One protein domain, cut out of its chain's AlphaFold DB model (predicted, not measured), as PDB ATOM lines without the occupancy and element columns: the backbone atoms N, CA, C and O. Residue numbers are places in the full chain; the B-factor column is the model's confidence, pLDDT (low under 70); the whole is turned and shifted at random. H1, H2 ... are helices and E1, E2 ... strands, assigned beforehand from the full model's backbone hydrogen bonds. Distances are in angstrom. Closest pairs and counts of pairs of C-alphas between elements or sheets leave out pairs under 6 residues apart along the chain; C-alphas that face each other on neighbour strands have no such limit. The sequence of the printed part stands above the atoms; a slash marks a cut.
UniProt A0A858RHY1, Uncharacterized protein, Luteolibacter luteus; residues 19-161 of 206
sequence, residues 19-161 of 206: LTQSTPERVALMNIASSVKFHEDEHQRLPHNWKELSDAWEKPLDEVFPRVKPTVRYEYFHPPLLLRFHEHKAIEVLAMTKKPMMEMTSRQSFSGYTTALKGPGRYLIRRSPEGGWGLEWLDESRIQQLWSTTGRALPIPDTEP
ATOM      1  N   LEU A  19     -21.788  51.863   6.134       79.94
ATOM      2  CA  LEU A  19     -21.853  52.226   4.721       79.94
ATOM      3  C   LEU A  19     -22.129  50.974   3.893       79.94
ATOM      4  O   LEU A  19     -21.464  49.958   4.069       79.94
ATOM      5  N   THR A  20     -23.089  51.022   2.973       80.06
ATOM      6  CA  THR A  20     -23.307  49.898   2.047       80.06
ATOM      7  C   THR A  20     -22.220  49.920   0.977       80.06
ATOM      8  O   THR A  20     -21.979  50.963   0.371       80.06
ATOM      9  N   GLN A  21     -21.530  48.798   0.771       84.44
ATOM     10  CA  GLN A  21     -20.496  48.680  -0.258       84.44
ATOM     11  C   GLN A  21     -21.132  48.390  -1.623       84.44
ATOM     12  O   GLN A  21     -22.226  47.838  -1.713       84.44
ATOM     13  N   SER A  22     -20.443  48.765  -2.701       86.06
ATOM     14  CA  SER A  22     -20.913  48.483  -4.058       86.06
ATOM     15  C   SER A  22     -20.741  46.994  -4.381       86.06
ATOM     16  O   SER A  22     -19.616  46.498  -4.454       86.06
ATOM     17  N   THR A  23     -21.852  46.273  -4.537       91.25
ATOM     18  CA  THR A  23     -21.902  44.872  -4.986       91.25
ATOM     19  C   THR A  23     -22.218  44.808  -6.487       91.25
ATOM     20  O   THR A  23     -22.776  45.770  -7.028       91.25
ATOM     21  N   PRO A  24     -21.905  43.699  -7.189       92.44
ATOM     22  CA  PRO A  24     -22.315  43.525  -8.584       92.44
ATOM     23  C   PRO A  24     -23.822  43.737  -8.793       92.44
ATOM     24  O   PRO A  24     -24.220  44.395  -9.748       92.44
ATOM     25  N   GLU A  25     -24.648  43.246  -7.868       93.19
ATOM     26  CA  GLU A  25     -26.100  43.422  -7.855       93.19
ATOM     27  C   GLU A  25     -26.485  44.891  -7.726       93.19
ATOM     28  O   GLU A  25     -27.305  45.371  -8.502       93.19
ATOM     29  N   ARG A  26     -25.872  45.627  -6.794       93.62
ATOM     30  CA  ARG A  26     -26.160  47.051  -6.613       93.62
ATOM     31  C   ARG A  26     -25.858  47.855  -7.875       93.62
ATOM     32  O   ARG A  26     -26.698  48.644  -8.296       93.62
ATOM     33  N   VAL A  27     -24.695  47.632  -8.487       94.69
ATOM     34  CA  VAL A  27     -24.297  48.320  -9.727       94.69
ATOM     35  C   VAL A  27     -25.239  47.966 -10.875       94.69
ATOM     36  O   VAL A  27     -25.757  48.862 -11.536       94.69
ATOM     37  N   ALA A  28     -25.504  46.675 -11.089       95.56
ATOM     38  CA  ALA A  28     -26.372  46.229 -12.173       95.56
ATOM     39  C   ALA A  28     -27.796  46.776 -12.027       95.56
ATOM     40  O   ALA A  28     -28.351  47.301 -12.984       95.56
ATOM     41  N   LEU A  29     -28.380  46.710 -10.828       96.00
ATOM     42  CA  LEU A  29     -29.743  47.189 -10.602       96.00
ATOM     43  C   LEU A  29     -29.858  48.707 -10.670       96.00
ATOM     44  O   LEU A  29     -30.885  49.201 -11.121       96.00
ATOM     45  N   MET A  30     -28.826  49.447 -10.258       95.50
ATOM     46  CA  MET A  30     -28.784  50.890 -10.485       95.50
ATOM     47  C   MET A  30     -28.769  51.214 -11.981       95.50
ATOM     48  O   MET A  30     -29.551  52.055 -12.411       95.50
ATOM     49  N   ASN A  31     -27.957  50.510 -12.776       95.69
ATOM     50  CA  ASN A  31     -27.930  50.696 -14.227       95.69
ATOM     51  C   ASN A  31     -29.277  50.338 -14.870       95.69
ATOM     52  O   ASN A  31     -29.782  51.097 -15.689       95.69
ATOM     53  N   ILE A  32     -29.901  49.232 -14.455       96.56
ATOM     54  CA  ILE A  32     -31.236  48.841 -14.929       96.56
ATOM     55  C   ILE A  32     -32.280  49.894 -14.535       96.56
ATOM     56  O   ILE A  32     -33.103  50.259 -15.365       96.56
ATOM     57  N   ALA A  33     -32.245  50.425 -13.309       97.00
ATOM     58  CA  ALA A  33     -33.143  51.499 -12.883       97.00
ATOM     59  C   ALA A  33     -32.953  52.778 -13.723       97.00
ATOM     60  O   ALA A  33     -33.929  53.449 -14.053       97.00
ATOM     61  N   SER A  34     -31.717  53.096 -14.117       95.38
ATOM     62  CA  SER A  34     -31.441  54.176 -15.067       95.38
ATOM     63  C   SER A  34     -32.004  53.883 -16.461       95.38
ATOM     64  O   SER A  34     -32.595  54.780 -17.056       95.38
ATOM     65  N   SER A  35     -31.901  52.648 -16.961       95.50
ATOM     66  CA  SER A  35     -32.512  52.249 -18.240       95.50
ATOM     67  C   SER A  35     -34.037  52.295 -18.206       95.50
ATOM     68  O   SER A  35     -34.649  52.684 -19.192       95.50
ATOM     69  N   VAL A  36     -34.658  51.951 -17.075       96.88
ATOM     70  CA  VAL A  36     -36.107  52.116 -16.867       96.88
ATOM     71  C   VAL A  36     -36.493  53.580 -17.004       96.88
ATOM     72  O   VAL A  36     -37.430  53.884 -17.733       96.88
ATOM     73  N   LYS A  37     -35.757  54.479 -16.340       95.75
ATOM     74  CA  LYS A  37     -35.994  55.918 -16.452       95.75
ATOM     75  C   LYS A  37     -35.847  56.394 -17.899       95.75
ATOM     76  O   LYS A  37     -36.716  57.096 -18.387       95.75
ATOM     77  N   PHE A  38     -34.784  55.978 -18.585       95.12
ATOM     78  CA  PHE A  38     -34.563  56.334 -19.985       95.12
ATOM     79  C   PHE A  38     -35.706  55.850 -20.893       95.12
ATOM     80  O   PHE A  38     -36.226  56.630 -21.681       95.12
ATOM     81  N   HIS A  39     -36.153  54.601 -20.724       96.12
ATOM     82  CA  HIS A  39     -37.292  54.046 -21.460       96.12
ATOM     83  C   HIS A  39     -38.591  54.814 -21.175       96.12
ATOM     84  O   HIS A  39     -39.371  55.071 -22.090       96.12
ATOM     85  N   GLU A  40     -38.830  55.183 -19.913       95.62
ATOM     86  CA  GLU A  40     -39.985  55.994 -19.523       95.62
ATOM     87  C   GLU A  40     -39.944  57.381 -20.171       95.62
ATOM     88  O   GLU A  40     -40.950  57.815 -20.732       95.62
ATOM     89  N   ASP A  41     -38.785  58.040 -20.151       95.31
ATOM     90  CA  ASP A  41     -38.581  59.358 -20.752       95.31
ATOM     91  C   ASP A  41     -38.746  59.309 -22.291       95.31
ATOM     92  O   ASP A  41     -39.360  60.201 -22.879       95.31
ATOM     93  N   GLU A  42     -38.258  58.256 -22.956       96.56
ATOM     94  CA  GLU A  42     -38.325  58.100 -24.417       96.56
ATOM     95  C   GLU A  42     -39.721  57.694 -24.916       96.56
ATOM     96  O   GLU A  42     -40.250  58.283 -25.861       96.56
ATOM     97  N   HIS A  43     -40.342  56.697 -24.283       96.31
ATOM     98  CA  HIS A  43     -41.601  56.113 -24.755       96.31
ATOM     99  C   HIS A  43     -42.840  56.641 -24.029       96.31
ATOM    100  O   HIS A  43     -43.955  56.243 -24.375       96.31
ATOM    101  N   GLN A  44     -42.667  57.512 -23.027       96.69
ATOM    102  CA  GLN A  44     -43.748  58.075 -22.208       96.69
ATOM    103  C   GLN A  44     -44.605  56.994 -21.520       96.69
ATOM    104  O   GLN A  44     -45.793  57.183 -21.253       96.69
ATOM    105  N   ARG A  45     -44.007  55.826 -21.252       95.75
ATOM    106  CA  ARG A  45     -44.633  54.685 -20.573       95.75
ATOM    107  C   ARG A  45     -43.582  53.813 -19.897       95.75
ATOM    108  O   ARG A  45     -42.430  53.781 -20.314       95.75
ATOM    109  N   LEU A  46     -43.997  53.033 -18.904       96.06
ATOM    110  CA  LEU A  46     -43.119  52.041 -18.288       96.06
ATOM    111  C   LEU A  46     -42.908  50.824 -19.203       96.06
ATOM    112  O   LEU A  46     -43.805  50.484 -19.987       96.06
ATOM    113  N   PRO A  47     -41.762  50.133 -19.076       96.25
ATOM    114  CA  PRO A  47     -41.570  48.870 -19.763       96.25
ATOM    115  C   PRO A  47     -42.545  47.811 -19.224       96.25
ATOM    116  O   PRO A  47     -42.860  47.775 -18.027       96.25
ATOM    117  N   HIS A  48     -43.022  46.917 -20.086       97.06
ATOM    118  CA  HIS A  48     -43.962  45.860 -19.677       97.06
ATOM    119  C   HIS A  48     -43.270  44.602 -19.154       97.06
ATOM    120  O   HIS A  48     -43.876  43.810 -18.434       97.06
ATOM    121  N   ASN A  49     -42.013  44.379 -19.535       97.06
ATOM    122  CA  ASN A  49     -41.274  43.163 -19.222       97.06
ATOM    123  C   ASN A  49     -39.758  43.377 -19.380       97.06
ATOM    124  O   ASN A  49     -39.298  44.400 -19.886       97.06
ATOM    125  N   TRP A  50     -38.975  42.365 -18.989       96.81
ATOM    126  CA  TRP A  50     -37.517  42.369 -19.145       96.81
ATOM    127  C   TRP A  50     -37.034  42.484 -20.595       96.81
ATOM    128  O   TRP A  50     -35.923  42.966 -20.813       96.81
ATOM    129  N   LYS A  51     -37.827  42.038 -21.576       96.31
ATOM    130  CA  LYS A  51     -37.439  42.064 -22.990       96.31
ATOM    131  C   LYS A  51     -37.386  43.499 -23.507       96.31
ATOM    132  O   LYS A  51     -36.360  43.883 -24.045       96.31
ATOM    133  N   GLU A  52     -38.403  44.312 -23.225       95.94
ATOM    134  CA  GLU A  52     -38.407  45.735 -23.607       95.94
ATOM    135  C   GLU A  52     -37.218  46.504 -23.011       95.94
ATOM    136  O   GLU A  52     -36.646  47.371 -23.663       95.94
ATOM    137  N   LEU A  53     -36.806  46.160 -21.786       94.00
ATOM    138  CA  LEU A  53     -35.592  46.720 -21.189       94.00
ATOM    139  C   LEU A  53     -34.310  46.169 -21.808       94.00
ATOM    140  O   LEU A  53     -33.307  46.869 -21.784       94.00
ATOM    141  N   SER A  54     -34.316  44.933 -22.310       94.25
ATOM    142  CA  SER A  54     -33.156  44.314 -22.967       94.25
ATOM    143  C   SER A  54     -32.910  44.896 -24.353       94.25
ATOM    144  O   SER A  54     -31.756  45.029 -24.738       94.25
ATOM    145  N   ASP A  55     -33.969  45.294 -25.059       91.00
ATOM    146  CA  ASP A  55     -33.882  45.897 -26.394       91.00
ATOM    147  C   ASP A  55     -33.166  47.267 -26.376       91.00
ATOM    148  O   ASP A  55     -32.657  47.713 -27.399       91.00
ATOM    149  N   ALA A  56     -33.062  47.909 -25.204       86.94
ATOM    150  CA  ALA A  56     -32.283  49.136 -25.001       86.94
ATOM    151  C   ALA A  56     -30.759  48.903 -24.900       86.94
ATOM    152  O   ALA A  56     -29.997  49.860 -24.752       86.94
ATOM    153  N   TRP A  57     -30.298  47.649 -24.939       89.94
ATOM    154  CA  TRP A  57     -28.887  47.278 -24.830       89.94
ATOM    155  C   TRP A  57     -28.411  46.564 -26.094       89.94
ATOM    156  O   TRP A  57     -29.178  45.912 -26.794       89.94
ATOM    157  N   GLU A  58     -27.101  46.606 -26.347       92.81
ATOM    158  CA  GLU A  58     -26.485  45.877 -27.469       92.81
ATOM    159  C   GLU A  58     -26.610  44.347 -27.342       92.81
ATOM    160  O   GLU A  58     -26.466  43.623 -28.327       92.81
ATOM    161  N   LYS A  59     -26.829  43.841 -26.123       94.94
ATOM    162  CA  LYS A  59     -26.916  42.413 -25.791       94.94
ATOM    163  C   LYS A  59     -28.033  42.171 -24.775       94.94
ATOM    164  O   LYS A  59     -28.348  43.084 -24.010       94.94
ATOM    165  N   PRO A  60     -28.574  40.942 -24.679       95.69
ATOM    166  CA  PRO A  60     -29.532  40.586 -23.635       95.69
ATOM    167  C   PRO A  60     -29.030  40.951 -22.228       95.69
ATOM    168  O   PRO A  60     -27.846  40.785 -21.926       95.69
ATOM    169  N   LEU A  61     -29.925  41.389 -21.332       95.00
ATOM    170  CA  LEU A  61     -29.557  41.848 -19.978       95.00
ATOM    171  C   LEU A  61     -28.720  40.836 -19.184       95.00
ATOM    172  O   LEU A  61     -27.834  41.226 -18.423       95.00
ATOM    173  N   ASP A  62     -28.981  39.540 -19.355       96.81
ATOM    174  CA  ASP A  62     -28.227  38.486 -18.676       96.81
ATOM    175  C   ASP A  62     -26.800  38.329 -19.222       96.81
ATOM    176  O   ASP A  62     -25.923  37.874 -18.493       96.81
ATOM    177  N   GLU A  63     -26.530  38.744 -20.461       96.69
ATOM    178  CA  GLU A  63     -25.175  38.797 -21.025       96.69
ATOM    179  C   GLU A  63     -24.435  40.077 -20.629       96.69
ATOM    180  O   GLU A  63     -23.221  40.047 -20.424       96.69
ATOM    181  N   VAL A  64     -25.159  41.192 -20.478       95.94
ATOM    182  CA  VAL A  64     -24.607  42.452 -19.951       95.94
ATOM    183  C   VAL A  64     -24.236  42.296 -18.473       95.94
ATOM    184  O   VAL A  64     -23.173  42.743 -18.035       95.94
ATOM    185  N   PHE A  65     -25.082  41.611 -17.695       95.81
ATOM    186  CA  PHE A  65     -24.903  41.396 -16.258       95.81
ATOM    187  C   PHE A  65     -24.856  39.900 -15.889       95.81
ATOM    188  O   PHE A  65     -25.682  39.423 -15.099       95.81
ATOM    189  N   PRO A  66     -23.835  39.148 -16.341       94.75
ATOM    190  CA  PRO A  66     -23.791  37.684 -16.226       94.75
ATOM    191  C   PRO A  66     -23.714  37.182 -14.784       94.75
ATOM    192  O   PRO A  66     -24.145  36.074 -14.467       94.75
ATOM    193  N   ARG A  67     -23.195  38.009 -13.871       92.38
ATOM    194  CA  ARG A  67     -23.147  37.684 -12.439       92.38
ATOM    195  C   ARG A  67     -24.472  37.895 -11.728       92.38
ATOM    196  O   ARG A  67     -24.660  37.299 -10.673       92.38
ATOM    197  N   VAL A  68     -25.352  38.731 -12.274       94.69
ATOM    198  CA  VAL A  68     -26.613  39.140 -11.646       94.69
ATOM    199  C   VAL A  68     -27.792  38.396 -12.255       94.69
ATOM    200  O   VAL A  68     -28.718  38.104 -11.506       94.69
ATOM    201  N   LYS A  69     -27.723  38.043 -13.549       95.81
ATOM    202  CA  LYS A  69     -28.787  37.425 -14.362       95.81
ATOM    203  C   LYS A  69     -30.180  38.006 -14.051       95.81
ATOM    204  O   LYS A  69     -31.003  37.309 -13.438       95.81
ATOM    205  N   PRO A  70     -30.418  39.295 -14.370       95.75
ATOM    206  CA  PRO A  70     -31.661  39.988 -14.047       95.75
ATOM    207  C   PRO A  70     -32.922  39.200 -14.410       95.75
ATOM    208  O   PRO A  70     -33.809  39.066 -13.570       95.75
ATOM    209  N   THR A  71     -32.987  38.607 -15.606       96.50
ATOM    210  CA  THR A  71     -34.230  37.978 -16.085       96.50
ATOM    211  C   THR A  71     -34.557  36.673 -15.353       96.50
ATOM    212  O   THR A  71     -35.719  36.285 -15.221       96.50
ATOM    213  N   VAL A  72     -33.535  36.019 -14.798       96.12
ATOM    214  CA  VAL A  72     -33.670  34.762 -14.055       96.12
ATOM    215  C   VAL A  72     -33.995  35.031 -12.587       96.12
ATOM    216  O   VAL A  72     -34.951  34.474 -12.040       96.12
ATOM    217  N   ARG A  73     -33.199  35.887 -11.938       96.38
ATOM    218  CA  ARG A  73     -33.157  36.043 -10.469       96.38
ATOM    219  C   ARG A  73     -34.079  37.130  -9.928       96.38
ATOM    220  O   ARG A  73     -34.221  37.254  -8.709       96.38
ATOM    221  N   TYR A  74     -34.693  37.913 -10.807       97.31
ATOM    222  CA  TYR A  74     -35.582  38.998 -10.429       97.31
ATOM    223  C   TYR A  74     -36.953  38.781 -11.048       97.31
ATOM    224  O   TYR A  74     -37.094  38.403 -12.211       97.31
ATOM    225  N   GLU A  75     -37.975  38.993 -10.233       97.12
ATOM    226  CA  GLU A  75     -39.353  39.061 -10.687       97.12
ATOM    227  C   GLU A  75     -39.620  40.476 -11.195       97.12
ATOM    228  O   GLU A  75     -39.269  41.442 -10.514       97.12
ATOM    229  N   TYR A  76     -40.220  40.582 -12.380       97.31
ATOM    230  CA  TYR A  76     -40.680  41.844 -12.948       97.31
ATOM    231  C   TYR A  76     -42.169  42.024 -12.664       97.31
ATOM    232  O   TYR A  76     -42.953  41.092 -12.839       97.31
ATOM    233  N   PHE A  77     -42.576  43.223 -12.265       96.50
ATOM    234  CA  PHE A  77     -43.961  43.538 -11.955       96.50
ATOM    235  C   PHE A  77     -44.511  44.561 -12.941       96.50
ATOM    236  O   PHE A  77     -44.059  45.701 -12.989       96.50
ATOM    237  N   HIS A  78     -45.528  44.148 -13.695       94.94
ATOM    238  CA  HIS A  78     -46.318  45.043 -14.524       94.94
ATOM    239  C   HIS A  78     -47.819  44.812 -14.267       94.94
ATOM    240  O   HIS A  78     -48.275  43.674 -14.413       94.94
ATOM    241  N   PRO A  79     -48.589  45.847 -13.880       93.94
ATOM    242  CA  PRO A  79     -48.121  47.182 -13.480       93.94
ATOM    243  C   PRO A  79     -47.199  47.134 -12.235       93.94
ATOM    244  O   PRO A  79     -47.190  46.112 -11.534       93.94
ATOM    245  N   PRO A  80     -46.418  48.199 -11.947       95.25
ATOM    246  CA  PRO A  80     -45.603  48.272 -10.735       95.25
ATOM    247  C   PRO A  80     -46.438  48.045  -9.473       95.25
ATOM    248  O   PRO A  80     -47.579  48.497  -9.371       95.25
ATOM    249  N   LEU A  81     -45.866  47.356  -8.486       94.94
ATOM    250  CA  LEU A  81     -46.553  47.083  -7.226       94.94
ATOM    251  C   LEU A  81     -46.375  48.228  -6.240       94.94
ATOM    252  O   LEU A  81     -45.256  48.633  -5.943       94.94
ATOM    253  N   LEU A  82     -47.475  48.704  -5.671       93.50
ATOM    254  CA  LEU A  82     -47.435  49.739  -4.648       93.50
ATOM    255  C   LEU A  82     -47.146  49.120  -3.271       93.50
ATOM    256  O   LEU A  82     -47.989  48.414  -2.717       93.50
ATOM    257  N   LEU A  83     -45.985  49.422  -2.692       92.06
ATOM    258  CA  LEU A  83     -45.664  49.109  -1.299       92.06
ATOM    259  C   LEU A  83     -45.953  50.309  -0.407       92.06
ATOM    260  O   LEU A  83     -45.366  51.379  -0.577       92.06
ATOM    261  N   ARG A  84     -46.830  50.118   0.578       88.38
ATOM    262  CA  ARG A  84     -47.194  51.152   1.551       88.38
ATOM    263  C   ARG A  84     -46.389  50.973   2.832       88.38
ATOM    264  O   ARG A  84     -46.524  49.960   3.514       88.38
ATOM    265  N   PHE A  85     -45.580  51.967   3.176       82.25
ATOM    266  CA  PHE A  85     -44.979  52.072   4.499       82.25
ATOM    267  C   PHE A  85     -45.974  52.712   5.476       82.25
ATOM    268  O   PHE A  85     -46.905  53.413   5.072       82.25
ATOM    269  N   HIS A  86     -45.779  52.478   6.775       67.12
ATOM    270  CA  HIS A  86     -46.490  53.244   7.796       67.12
ATOM    271  C   HIS A  86     -46.165  54.739   7.634       67.12
ATOM    272  O   HIS A  86     -45.030  55.084   7.312       67.12
ATOM    273  N   GLU A  87     -47.175  55.597   7.817       62.75
ATOM    274  CA  GLU A  87     -47.069  57.067   7.739       62.75
ATOM    275  C   GLU A  87     -46.858  57.645   6.318       62.75
ATOM    276  O   GLU A  87     -45.926  58.395   6.044       62.75
ATOM    277  N   HIS A  88     -47.789  57.340   5.407       58.00
ATOM    278  CA  HIS A  88     -48.018  58.056   4.132       58.00
ATOM    279  C   HIS A  88     -46.960  57.933   3.026       58.00
ATOM    280  O   HIS A  88     -47.151  58.495   1.948       58.00
ATOM    281  N   LYS A  89     -45.883  57.166   3.218       80.56
ATOM    282  CA  LYS A  89     -44.925  56.890   2.138       80.56
ATOM    283  C   LYS A  89     -45.319  55.619   1.398       80.56
ATOM    284  O   LYS A  89     -45.293  54.532   1.967       80.56
ATOM    285  N   ALA A  90     -45.668  55.752   0.124       86.00
ATOM    286  CA  ALA A  90     -45.833  54.620  -0.776       86.00
ATOM    287  C   ALA A  90     -44.729  54.656  -1.835       86.00
ATOM    288  O   ALA A  90     -44.402  55.725  -2.345       86.00
ATOM    289  N   ILE A  91     -44.134  53.506  -2.132       92.38
ATOM    290  CA  ILE A  91     -43.180  53.353  -3.235       92.38
ATOM    291  C   ILE A  91     -43.774  52.407  -4.266       92.38
ATOM    292  O   ILE A  91     -44.473  51.458  -3.909       92.38
ATOM    293  N   GLU A  92     -43.467  52.633  -5.533       95.12
ATOM    294  CA  GLU A  92     -43.786  51.672  -6.586       95.12
ATOM    295  C   GLU A  92     -42.597  50.739  -6.775       95.12
ATOM    296  O   GLU A  92     -41.453  51.184  -6.776       95.12
ATOM    297  N   VAL A  93     -42.842  49.445  -6.929       96.62
ATOM    298  CA  VAL A  93     -41.819  48.419  -7.125       96.62
ATOM    299  C   VAL A  93     -41.995  47.818  -8.504       96.62
ATOM    300  O   VAL A  93     -43.012  47.190  -8.793       96.62
ATOM    301  N   LEU A  94     -40.976  47.986  -9.342       97.50
ATOM    302  CA  LEU A  94     -40.950  47.457 -10.702       97.50
ATOM    303  C   LEU A  94     -40.334  46.063 -10.765       97.50
ATOM    304  O   LEU A  94     -40.771  45.224 -11.542       97.50
ATOM    305  N   ALA A  95     -39.319  45.802  -9.942       97.81
ATOM    306  CA  ALA A  95     -38.674  44.498  -9.896       97.81
ATOM    307  C   ALA A  95     -38.145  44.181  -8.500       97.81
ATOM    308  O   ALA A  95     -37.767  45.083  -7.750       97.81
ATOM    309  N   MET A  96     -38.076  42.892  -8.167       97.31
ATOM    310  CA  MET A  96     -37.538  42.417  -6.892       97.31
ATOM    311  C   MET A  96     -36.761  41.113  -7.050       97.31
ATOM    312  O   MET A  96     -37.132  40.248  -7.837       97.31
ATOM    313  N   THR A  97     -35.717  40.925  -6.243       97.12
ATOM    314  CA  THR A  97     -35.021  39.632  -6.137       97.12
ATOM    315  C   THR A  97     -35.971  38.514  -5.705       97.12
ATOM    316  O   THR A  97     -36.630  38.620  -4.662       97.12
ATOM    317  N   LYS A  98     -35.981  37.405  -6.449       96.50
ATOM    318  CA  LYS A  98     -36.781  36.211  -6.141       96.50
ATOM    319  C   LYS A  98     -36.319  35.510  -4.869       96.50
ATOM    320  O   LYS A  98     -37.138  35.131  -4.035       96.50
ATOM    321  N   LYS A  99     -35.004  35.382  -4.695       94.88
ATOM    322  CA  LYS A  99     -34.371  34.771  -3.524       94.88
ATOM    323  C   LYS A  99     -33.765  35.840  -2.599       94.88
ATOM    324  O   LYS A  99     -33.034  36.700  -3.097       94.88
ATOM    325  N   PRO A 100     -34.016  35.787  -1.276       94.94
ATOM    326  CA  PRO A 100     -33.355  36.671  -0.320       94.94
ATOM    327  C   PRO A 100     -31.837  36.469  -0.346       94.94
ATOM    328  O   PRO A 100     -31.352  35.341  -0.448       94.94
ATOM    329  N   MET A 101     -31.078  37.554  -0.230       93.88
ATOM    330  CA  MET A 101     -29.617  37.535  -0.234       93.88
ATOM    331  C   MET A 101     -29.028  38.468   0.822       93.88
ATOM    332  O   MET A 101     -29.707  39.328   1.385       93.88
ATOM    333  N   MET A 102     -27.743  38.272   1.102       93.44
ATOM    334  CA  MET A 102     -26.983  39.171   1.962       93.44
ATOM    335  C   MET A 102     -26.616  40.448   1.198       93.44
ATOM    336  O   MET A 102     -26.488  40.432  -0.020       93.44
ATOM    337  N   GLU A 103     -26.405  41.530   1.934       92.00
ATOM    338  CA  GLU A 103     -25.889  42.822   1.489       92.00
ATOM    339  C   GLU A 103     -24.511  43.053   2.115       92.00
ATOM    340  O   GLU A 103     -24.268  42.684   3.270       92.00
ATOM    341  N   MET A 104     -23.598  43.677   1.371       90.44
ATOM    342  CA  MET A 104     -22.268  43.989   1.878       90.44
ATOM    343  C   MET A 104     -22.257  45.374   2.515       90.44
ATOM    344  O   MET A 104     -22.565  46.384   1.888       90.44
ATOM    345  N   THR A 105     -21.850  45.441   3.776       88.31
ATOM    346  CA  THR A 105     -21.731  46.689   4.532       88.31
ATOM    347  C   THR A 105     -20.316  46.851   5.069       88.31
ATOM    348  O   THR A 105     -19.608  45.881   5.319       88.31
ATOM    349  N   SER A 106     -19.893  48.090   5.250       85.81
ATOM    350  CA  SER A 106     -18.655  48.480   5.901       85.81
ATOM    351  C   SER A 106     -19.012  49.242   7.159       85.81
ATOM    352  O   SER A 106     -19.730  50.236   7.090       85.81
ATOM    353  N   ARG A 107     -18.529  48.794   8.312       82.69
ATOM    354  CA  ARG A 107     -18.677  49.525   9.571       82.69
ATOM    355  C   ARG A 107     -17.368  50.210   9.897       82.69
ATOM    356  O   ARG A 107     -16.318  49.559   9.901       82.69
ATOM    357  N   GLN A 108     -17.438  51.504  10.184       79.00
ATOM    358  CA  GLN A 108     -16.308  52.214  10.760       79.00
ATOM    359  C   GLN A 108     -16.135  51.764  12.215       79.00
ATOM    360  O   GLN A 108     -17.094  51.690  12.974       79.00
ATOM    361  N   SER A 109     -14.917  51.419  12.603       74.38
ATOM    362  CA  SER A 109     -14.560  51.057  13.975       74.38
ATOM    363  C   SER A 109     -13.263  51.762  14.365       74.38
ATOM    364  O   SER A 109     -12.569  52.299  13.499       74.38
ATOM    365  N   PHE A 110     -12.904  51.737  15.651       72.50
ATOM    366  CA  PHE A 110     -11.637  52.307  16.130       72.50
ATOM    367  C   PHE A 110     -10.402  51.725  15.420       72.50
ATOM    368  O   PHE A 110      -9.392  52.407  15.297       72.50
ATOM    369  N   SER A 111     -10.480  50.491  14.911       70.19
ATOM    370  CA  SER A 111      -9.406  49.821  14.167       70.19
ATOM    371  C   SER A 111      -9.547  49.933  12.640       70.19
ATOM    372  O   SER A 111      -8.909  49.181  11.901       70.19
ATOM    373  N   GLY A 112     -10.379  50.863  12.153       77.69
ATOM    374  CA  GLY A 112     -10.618  51.120  10.732       77.69
ATOM    375  C   GLY A 112     -11.934  50.533  10.215       77.69
ATOM    376  O   GLY A 112     -12.876  50.290  10.971       77.69
ATOM    377  N   TYR A 113     -12.014  50.318   8.901       80.25
ATOM    378  CA  TYR A 113     -13.206  49.776   8.250       80.25
ATOM    379  C   TYR A 113     -13.262  48.247   8.348       80.25
ATOM    380  O   TYR A 113     -12.289  47.525   8.095       80.25
ATOM    381  N   THR A 114     -14.434  47.733   8.709       81.75
ATOM    382  CA  THR A 114     -14.695  46.296   8.790       81.75
ATOM    383  C   THR A 114     -15.843  45.919   7.871       81.75
ATOM    384  O   THR A 114     -16.955  46.426   8.005       81.75
ATOM    385  N   THR A 115     -15.568  45.023   6.923       84.69
ATOM    386  CA  THR A 115     -16.604  44.425   6.084       84.69
ATOM    387  C   THR A 115     -17.485  43.516   6.933       84.69
ATOM    388  O   THR A 115     -16.994  42.675   7.688       84.69
ATOM    389  N   ALA A 116     -18.791  43.676   6.785       88.00
ATOM    390  CA  ALA A 116     -19.825  42.878   7.411       88.00
ATOM    391  C   ALA A 116     -20.901  42.544   6.376       88.00
ATOM    392  O   ALA A 116     -21.179  43.327   5.470       88.00
ATOM    393  N   LEU A 117     -21.539  41.391   6.536       90.94
ATOM    394  CA  LEU A 117     -22.721  41.037   5.763       90.94
ATOM    395  C   LEU A 117     -23.970  41.397   6.575       90.94
ATOM    396  O   LEU A 117     -24.063  41.045   7.751       90.94
ATOM    397  N   LYS A 118     -24.911  42.105   5.951       90.75
ATOM    398  CA  LYS A 118     -26.247  42.405   6.478       90.75
ATOM    399  C   LYS A 118     -27.260  41.505   5.767       90.75
ATOM    400  O   LYS A 118     -27.125  41.298   4.570       90.75
ATOM    401  N   GLY A 119     -28.252  40.955   6.462       87.75
ATOM    402  CA  GLY A 119     -29.315  40.173   5.818       87.75
ATOM    403  C   GLY A 119     -29.770  38.942   6.600       87.75
ATOM    404  O   GLY A 119     -29.342  38.763   7.745       87.75
ATOM    405  N   PRO A 120     -30.624  38.099   5.981       94.12
ATOM    406  CA  PRO A 120     -31.051  38.153   4.571       94.12
ATOM    407  C   PRO A 120     -32.054  39.280   4.259       94.12
ATOM    408  O   PRO A 120     -32.790  39.728   5.134       94.12
ATOM    409  N   GLY A 121     -32.093  39.719   3.000       95.69
ATOM    410  CA  GLY A 121     -33.055  40.703   2.499       95.69
ATOM    411  C   GLY A 121     -33.203  40.674   0.979       95.69
ATOM    412  O   GLY A 121     -32.631  39.814   0.307       95.69
ATOM    413  N   ARG A 122     -33.981  41.604   0.426       96.12
ATOM    414  CA  ARG A 122     -34.310  41.675  -1.002       96.12
ATOM    415  C   ARG A 122     -33.984  43.038  -1.579       96.12
ATOM    416  O   ARG A 122     -34.243  44.061  -0.947       96.12
ATOM    417  N   TYR A 123     -33.461  43.033  -2.800       96.12
ATOM    418  CA  TYR A 123     -33.322  44.254  -3.582       96.12
ATOM    419  C   TYR A 123     -34.599  44.540  -4.357       96.12
ATOM    420  O   TYR A 123     -35.200  43.624  -4.921       96.12
ATOM    421  N   LEU A 124     -34.944  45.820  -4.424       96.44
ATOM    422  CA  LEU A 124     -36.081  46.381  -5.133       96.44
ATOM    423  C   LEU A 124     -35.592  47.440  -6.117       96.44
ATOM    424  O   LEU A 124     -34.863  48.351  -5.724       96.44
ATOM    425  N   ILE A 125     -36.054  47.370  -7.363       97.38
ATOM    426  CA  ILE A 125     -36.072  48.543  -8.240       97.38
ATOM    427  C   ILE A 125     -37.363  49.284  -7.925       97.38
ATOM    428  O   ILE A 125     -38.451  48.751  -8.158       97.38
ATOM    429  N   ARG A 126     -37.235  50.485  -7.360       95.56
ATOM    430  CA  ARG A 126     -38.373  51.269  -6.888       95.56
ATOM    431  C   ARG A 126     -38.458  52.653  -7.509       95.56
ATOM    432  O   ARG A 126     -37.429  53.268  -7.791       95.56
ATOM    433  N   ARG A 127     -39.680  53.167  -7.604       95.44
ATOM    434  CA  ARG A 127     -39.983  54.572  -7.854       95.44
ATOM    435  C   ARG A 127     -40.297  55.264  -6.539       95.44
ATOM    436  O   ARG A 127     -41.082  54.760  -5.733       95.44
ATOM    437  N   SER A 128     -39.646  56.392  -6.294       92.12
ATOM    438  CA  SER A 128     -39.990  57.267  -5.181       92.12
ATOM    439  C   SER A 128     -41.264  58.071  -5.492       92.12
ATOM    440  O   SER A 128     -41.619  58.205  -6.665       92.12
ATOM    441  N   PRO A 129     -41.945  58.631  -4.476       88.44
ATOM    442  CA  PRO A 129     -43.092  59.522  -4.683       88.44
ATOM    443  C   PRO A 129     -42.781  60.722  -5.587       88.44
ATOM    444  O   PRO A 129     -43.654  61.214  -6.290       88.44
ATOM    445  N   GLU A 130     -41.527  61.174  -5.595       90.19
ATOM    446  CA  GLU A 130     -41.035  62.268  -6.441       90.19
ATOM    447  C   GLU A 130     -40.778  61.825  -7.895       90.19
ATOM    448  O   GLU A 130     -40.247  62.589  -8.697       90.19
ATOM    449  N   GLY A 131     -41.110  60.578  -8.239       89.69
ATOM    450  CA  GLY A 131     -40.966  60.011  -9.576       89.69
ATOM    451  C   GLY A 131     -39.581  59.435  -9.879       89.69
ATOM    452  O   GLY A 131     -39.379  58.917 -10.975       89.69
ATOM    453  N   GLY A 132     -38.638  59.485  -8.934       92.19
ATOM    454  CA  GLY A 132     -37.264  59.029  -9.136       92.19
ATOM    455  C   GLY A 132     -37.104  57.511  -9.025       92.19
ATOM    456  O   GLY A 132     -37.483  56.912  -8.018       92.19
ATOM    457  N   TRP A 133     -36.474  56.894 -10.026       94.88
ATOM    458  CA  TRP A 133     -36.107  55.475 -10.000       94.88
ATOM    459  C   TRP A 133     -34.805  55.232  -9.241       94.88
ATOM    460  O   TRP A 133     -33.828  55.969  -9.384       94.88
ATOM    461  N   GLY A 134     -34.774  54.172  -8.438       94.56
ATOM    462  CA  GLY A 134     -33.588  53.794  -7.687       94.56
ATOM    463  C   GLY A 134     -33.648  52.385  -7.120       94.56
ATOM    464  O   GLY A 134     -34.602  51.635  -7.320       94.56
ATOM    465  N   LEU A 135     -32.592  52.043  -6.391       94.31
ATOM    466  CA  LEU A 135     -32.451  50.767  -5.707       94.31
ATOM    467  C   LEU A 135     -32.762  50.925  -4.221       94.31
ATOM    468  O   LEU A 135     -32.246  51.830  -3.561       94.31
ATOM    469  N   GLU A 136     -33.513  49.982  -3.671       92.94
ATOM    470  CA  GLU A 136     -33.664  49.819  -2.229       92.94
ATOM    471  C   GLU A 136     -33.380  48.377  -1.822       92.94
ATOM    472  O   GLU A 136     -33.723  47.441  -2.536       92.94
ATOM    473  N   TRP A 137     -32.734  48.200  -0.672       94.06
ATOM    474  CA  TRP A 137     -32.564  46.893  -0.052       94.06
ATOM    475  C   TRP A 137     -33.378  46.860   1.239       94.06
ATOM    476  O   TRP A 137     -33.208  47.729   2.099       94.06
ATOM    477  N   LEU A 138     -34.253  45.865   1.376       93.06
ATOM    478  CA  LEU A 138     -35.082  45.665   2.561       93.06
ATOM    479  C   LEU A 138     -34.771  44.319   3.211       93.06
ATOM    480  O   LEU A 138     -34.698  43.299   2.531       93.06
ATOM    481  N   ASP A 139     -34.627  44.319   4.536       94.62
ATOM    482  CA  ASP A 139     -34.502  43.099   5.337       94.62
ATOM    483  C   ASP A 139     -35.705  42.161   5.085       94.62
ATOM    484  O   ASP A 139     -36.833  42.631   4.911       94.62
ATOM    485  N   GLU A 140     -35.489  40.838   5.087       94.69
ATOM    486  CA  GLU A 140     -36.524  39.858   4.694       94.69
ATOM    487  C   GLU A 140     -37.773  39.942   5.592       94.69
ATOM    488  O   GLU A 140     -38.905  39.864   5.120       94.69
ATOM    489  N   SER A 141     -37.589  40.179   6.891       93.50
ATOM    490  CA  SER A 141     -38.702  40.385   7.823       93.50
ATOM    491  C   SER A 141     -39.514  41.639   7.490       93.50
ATOM    492  O   SER A 141     -40.741  41.632   7.566       93.50
ATOM    493  N   ARG A 142     -38.837  42.715   7.081       92.44
ATOM    494  CA  ARG A 142     -39.475  43.987   6.741       92.44
ATOM    495  C   ARG A 142     -40.238  43.888   5.428       92.44
ATOM    496  O   ARG A 142     -41.366  44.368   5.358       92.44
ATOM    497  N   ILE A 143     -39.663  43.257   4.401       93.38
ATOM    498  CA  ILE A 143     -40.383  43.055   3.139       93.38
ATOM    499  C   ILE A 143     -41.600  42.157   3.358       93.38
ATOM    500  O   ILE A 143     -42.661  42.508   2.874       93.38
ATOM    501  N   GLN A 144     -41.515  41.082   4.150       92.62
ATOM    502  CA  GLN A 144     -42.672  40.226   4.453       92.62
ATOM    503  C   GLN A 144     -43.830  40.999   5.096       92.62
ATOM    504  O   GLN A 144     -44.980  40.834   4.689       92.62
ATOM    505  N   GLN A 145     -43.528  41.882   6.051       91.12
ATOM    506  CA  GLN A 145     -44.531  42.749   6.675       91.12
ATOM    507  C   GLN A 145     -45.189  43.674   5.648       91.12
ATOM    508  O   GLN A 145     -46.414  43.722   5.552       91.12
ATOM    509  N   LEU A 146     -44.387  44.372   4.841       91.19
ATOM    510  CA  LEU A 146     -44.881  45.334   3.852       91.19
ATOM    511  C   LEU A 146     -45.619  44.657   2.689       91.19
ATOM    512  O   LEU A 146     -46.615  45.184   2.200       91.19
ATOM    513  N   TRP A 147     -45.164  43.481   2.257       92.56
ATOM    514  CA  TRP A 147     -45.681  42.786   1.077       92.56
ATOM    515  C   TRP A 147     -47.110  42.289   1.263       92.56
ATOM    516  O   TRP A 147     -47.863  42.227   0.294       92.56
ATOM    517  N   SER A 148     -47.512  42.018   2.509       86.88
ATOM    518  CA  SER A 148     -48.896  41.671   2.855       86.88
ATOM    519  C   SER A 148     -49.914  42.700   2.339       86.88
ATOM    520  O   SER A 148     -51.024  42.334   1.960       86.88
ATOM    521  N   THR A 149     -49.515  43.973   2.227       87.81
ATOM    522  CA  THR A 149     -50.373  45.064   1.739       87.81
ATOM    523  C   THR A 149     -50.642  45.017   0.232       87.81
ATOM    524  O   THR A 149     -51.566  45.672  -0.239       87.81
ATOM    525  N   THR A 150     -49.866  44.237  -0.529       89.88
ATOM    526  CA  THR A 150     -49.974  44.156  -1.998       89.88
ATOM    527  C   THR A 150     -51.045  43.178  -2.479       89.88
ATOM    528  O   THR A 150     -51.377  43.175  -3.662       89.88
ATOM    529  N   GLY A 151     -51.548  42.301  -1.602       88.50
ATOM    530  CA  GLY A 151     -52.451  41.212  -1.988       88.50
ATOM    531  C   GLY A 151     -51.802  40.130  -2.865       88.50
ATOM    532  O   GLY A 151     -52.509  39.268  -3.384       88.50
ATOM    533  N   ARG A 152     -50.472  40.147  -3.045       90.94
ATOM    534  CA  ARG A 152     -49.720  39.134  -3.798       90.94
ATOM    535  C   ARG A 152     -48.793  38.354  -2.872       90.94
ATOM    536  O   ARG A 152     -48.271  38.886  -1.896       90.94
ATOM    537  N   ALA A 153     -48.549  37.091  -3.207       91.75
ATOM    538  CA  ALA A 153     -47.494  36.319  -2.564       91.75
ATOM    539  C   ALA A 153     -46.114  36.912  -2.898       91.75
ATOM    540  O   ALA A 153     -45.931  37.548  -3.943       91.75
ATOM    541  N   LEU A 154     -45.133  36.697  -2.017       93.81
ATOM    542  CA  LEU A 154     -43.740  36.972  -2.359       93.81
ATOM    543  C   LEU A 154     -43.308  36.065  -3.525       93.81
ATOM    544  O   LEU A 154     -43.744  34.912  -3.586       93.81
ATOM    545  N   PRO A 155     -42.435  36.543  -4.429       93.94
ATOM    546  CA  PRO A 155     -41.886  35.730  -5.500       93.94
ATOM    547  C   PRO A 155     -41.228  34.462  -4.966       93.94
ATOM    548  O   PRO A 155     -40.507  34.490  -3.960       93.94
ATOM    549  N   ILE A 156     -41.462  33.365  -5.683       92.56
ATOM    550  CA  ILE A 156     -40.878  32.061  -5.379       92.56
ATOM    551  C   ILE A 156     -39.357  32.174  -5.533       92.56
ATOM    552  O   ILE A 156     -38.896  32.633  -6.584       92.56
ATOM    553  N   PRO A 157     -38.570  31.775  -4.518       91.88
ATOM    554  CA  PRO A 157     -37.119  31.767  -4.622       91.88
ATOM    555  C   PRO A 157     -36.642  30.966  -5.831       91.88
ATOM    556  O   PRO A 157     -37.089  29.846  -6.065       91.88
ATOM    557  N   ASP A 158     -35.711  31.545  -6.584       90.75
ATOM    558  CA  ASP A 158     -35.045  30.840  -7.670       90.75
ATOM    559  C   ASP A 158     -34.142  29.706  -7.141       90.75
ATOM    560  O   ASP A 158     -33.730  29.684  -5.974       90.75
ATOM    561  N   THR A 159     -33.817  28.755  -8.018       91.44
ATOM    562  CA  THR A 159     -32.919  27.633  -7.714       91.44
ATOM    563  C   THR A 159     -31.439  27.995  -7.865       91.44
ATOM    564  O   THR A 159     -30.590  27.113  -7.739       91.44
ATOM    565  N   GLU A 160     -31.088  29.258  -8.146       91.50
ATOM    566  CA  GLU A 160     -29.690  29.627  -8.350       91.50
ATOM    567  C   GLU A 160     -28.904  29.525  -7.031       91.50
ATOM    568  O   GLU A 160     -29.429  29.797  -5.935       91.50
ATOM    569  N   PRO A 161     -27.616  29.147  -7.111       91.75
ATOM    570  CA  PRO A 161     -26.756  29.080  -5.941       91.75
ATOM    571  C   PRO A 161     -26.584  30.455  -5.275       91.75
ATOM    572  O   PRO A 161     -26.940  31.512  -5.817       91.75
TER     573      PRO A 161
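AT A GLANCE: This is residues 19 to 161 of the 206 residues of an uncharacterized protein of Luteolibacter luteus (UniProt A0A858RHY1). What is the main picture? A strongly twisted, branched sheet of five strands makes the body, with the long helix H1 packed over E4 and E5 and the shorter H5 packed on E1 and E4. The long hairpin of E3 and E4 reaches to one end of the longest axis, and the short helices H2, H3 and H4 lie along the chain between H1 and the sheet. What is the make-up? The printed part has 143 residues, with helices H1, H2, H3 and H4, then strands E1 to E5, then H5, in the mixed class; the neighbour strands are antiparallel. How large is it? It is compact, with a radius of gyration of the C-alphas of 15.6 A and spans of 51 by 38 by 32 A.

IN THESE COORDINATES: Where are the strands? E4, the longest, holds residues 112 to 127 and measures 34.9 A, from C-alpha 112 at (-10.618, 51.120, 10.732). E3, residues 101 to 109, is 24.7 A long; E1, residues 74 to 84, is 20.6 A; E5, residues 133 to 139, is 19.8 A; and E2, residues 90 to 97, is 19.2 A. E1 bends by 98 degrees at residue 78, E2 by 75 degrees at residue 94 and E4 by 86 degrees at residue 120. Where are the helices? H1, residues 24 to 43, runs 28.1 A from C-alpha 24 at (-22.315, 43.525, -8.584), and H5, residues 140 to 150, runs 15.6 A to C-alpha 150 at (-49.974, 44.156, -1.998). The short ones are H2, residues 50 to 54, H3, residues 61 to 64, and H4, residues 70 to 73.

HOW THE PARTS SIT: How do the strands meet? E2, beside residues 122 to 127 of E4, and E3, beside its residues 112 to 121, lie on one side of E4, and E5 on the other side. E3, E4 and E5 form a meander, each strand the antiparallel neighbour of the one before; E1 and E2 form a hairpin. Within hydrogen-bond range are N 77 and O 94 of E1 and E2, 2.8 A, N 125 and O 95 of E4 and E2, 2.9 A, N 105 and O 116 of E3 and E4, 2.8 A, and N 124 and O 136 of E4 and E5, 2.8 A. How do H1 and H5 stand to the sheet? H1 is on the sheet at a height of 8.9 A, along the strands at 23 degrees to E5 on the local plane; its closest C-alphas to E5 are those of Ala 33 and Gly 134, 5.7 A. H5 is on the sheet too, at a height of 5.1 A, over none of the strands but only just, as 2 of its C-alphas fall on E1 and 2 on E5; its closest C-alphas to E1 are those of Leu 83 and Leu 146, 6.4 A. Where are the short helices? H2 touches H1 with residues 32 to 39 of H1 alone, the closest C-alphas being those of Val 36 and Leu 53, 6.9 A. H3 is not on the sheet and touches H4 only at the corner, with the C-alphas of Asp 62 and Pro 70 closest at 6.0 A; H4 only grazes the sheet, and H2 only just does so. Are the helix backbones complete? Each O i to N i+4 pair is within hydrogen-bond range in H1 and H2, and 4 of 7 are in H5, while H3 and H4 are too short for such a pair.

THE WHOLE: What are its extremes? The two C-alphas farthest apart are those of His 43 and Ser 111, 50.9 A. Is it cut, and are links long? The printed part has no cut; the links H1 to H2 and H2 to H3 are short, the others are tight, and none is long. Where is confidence low? The mean pLDDT of the printed part is 91.7, and residues 86 to 88 are under 70.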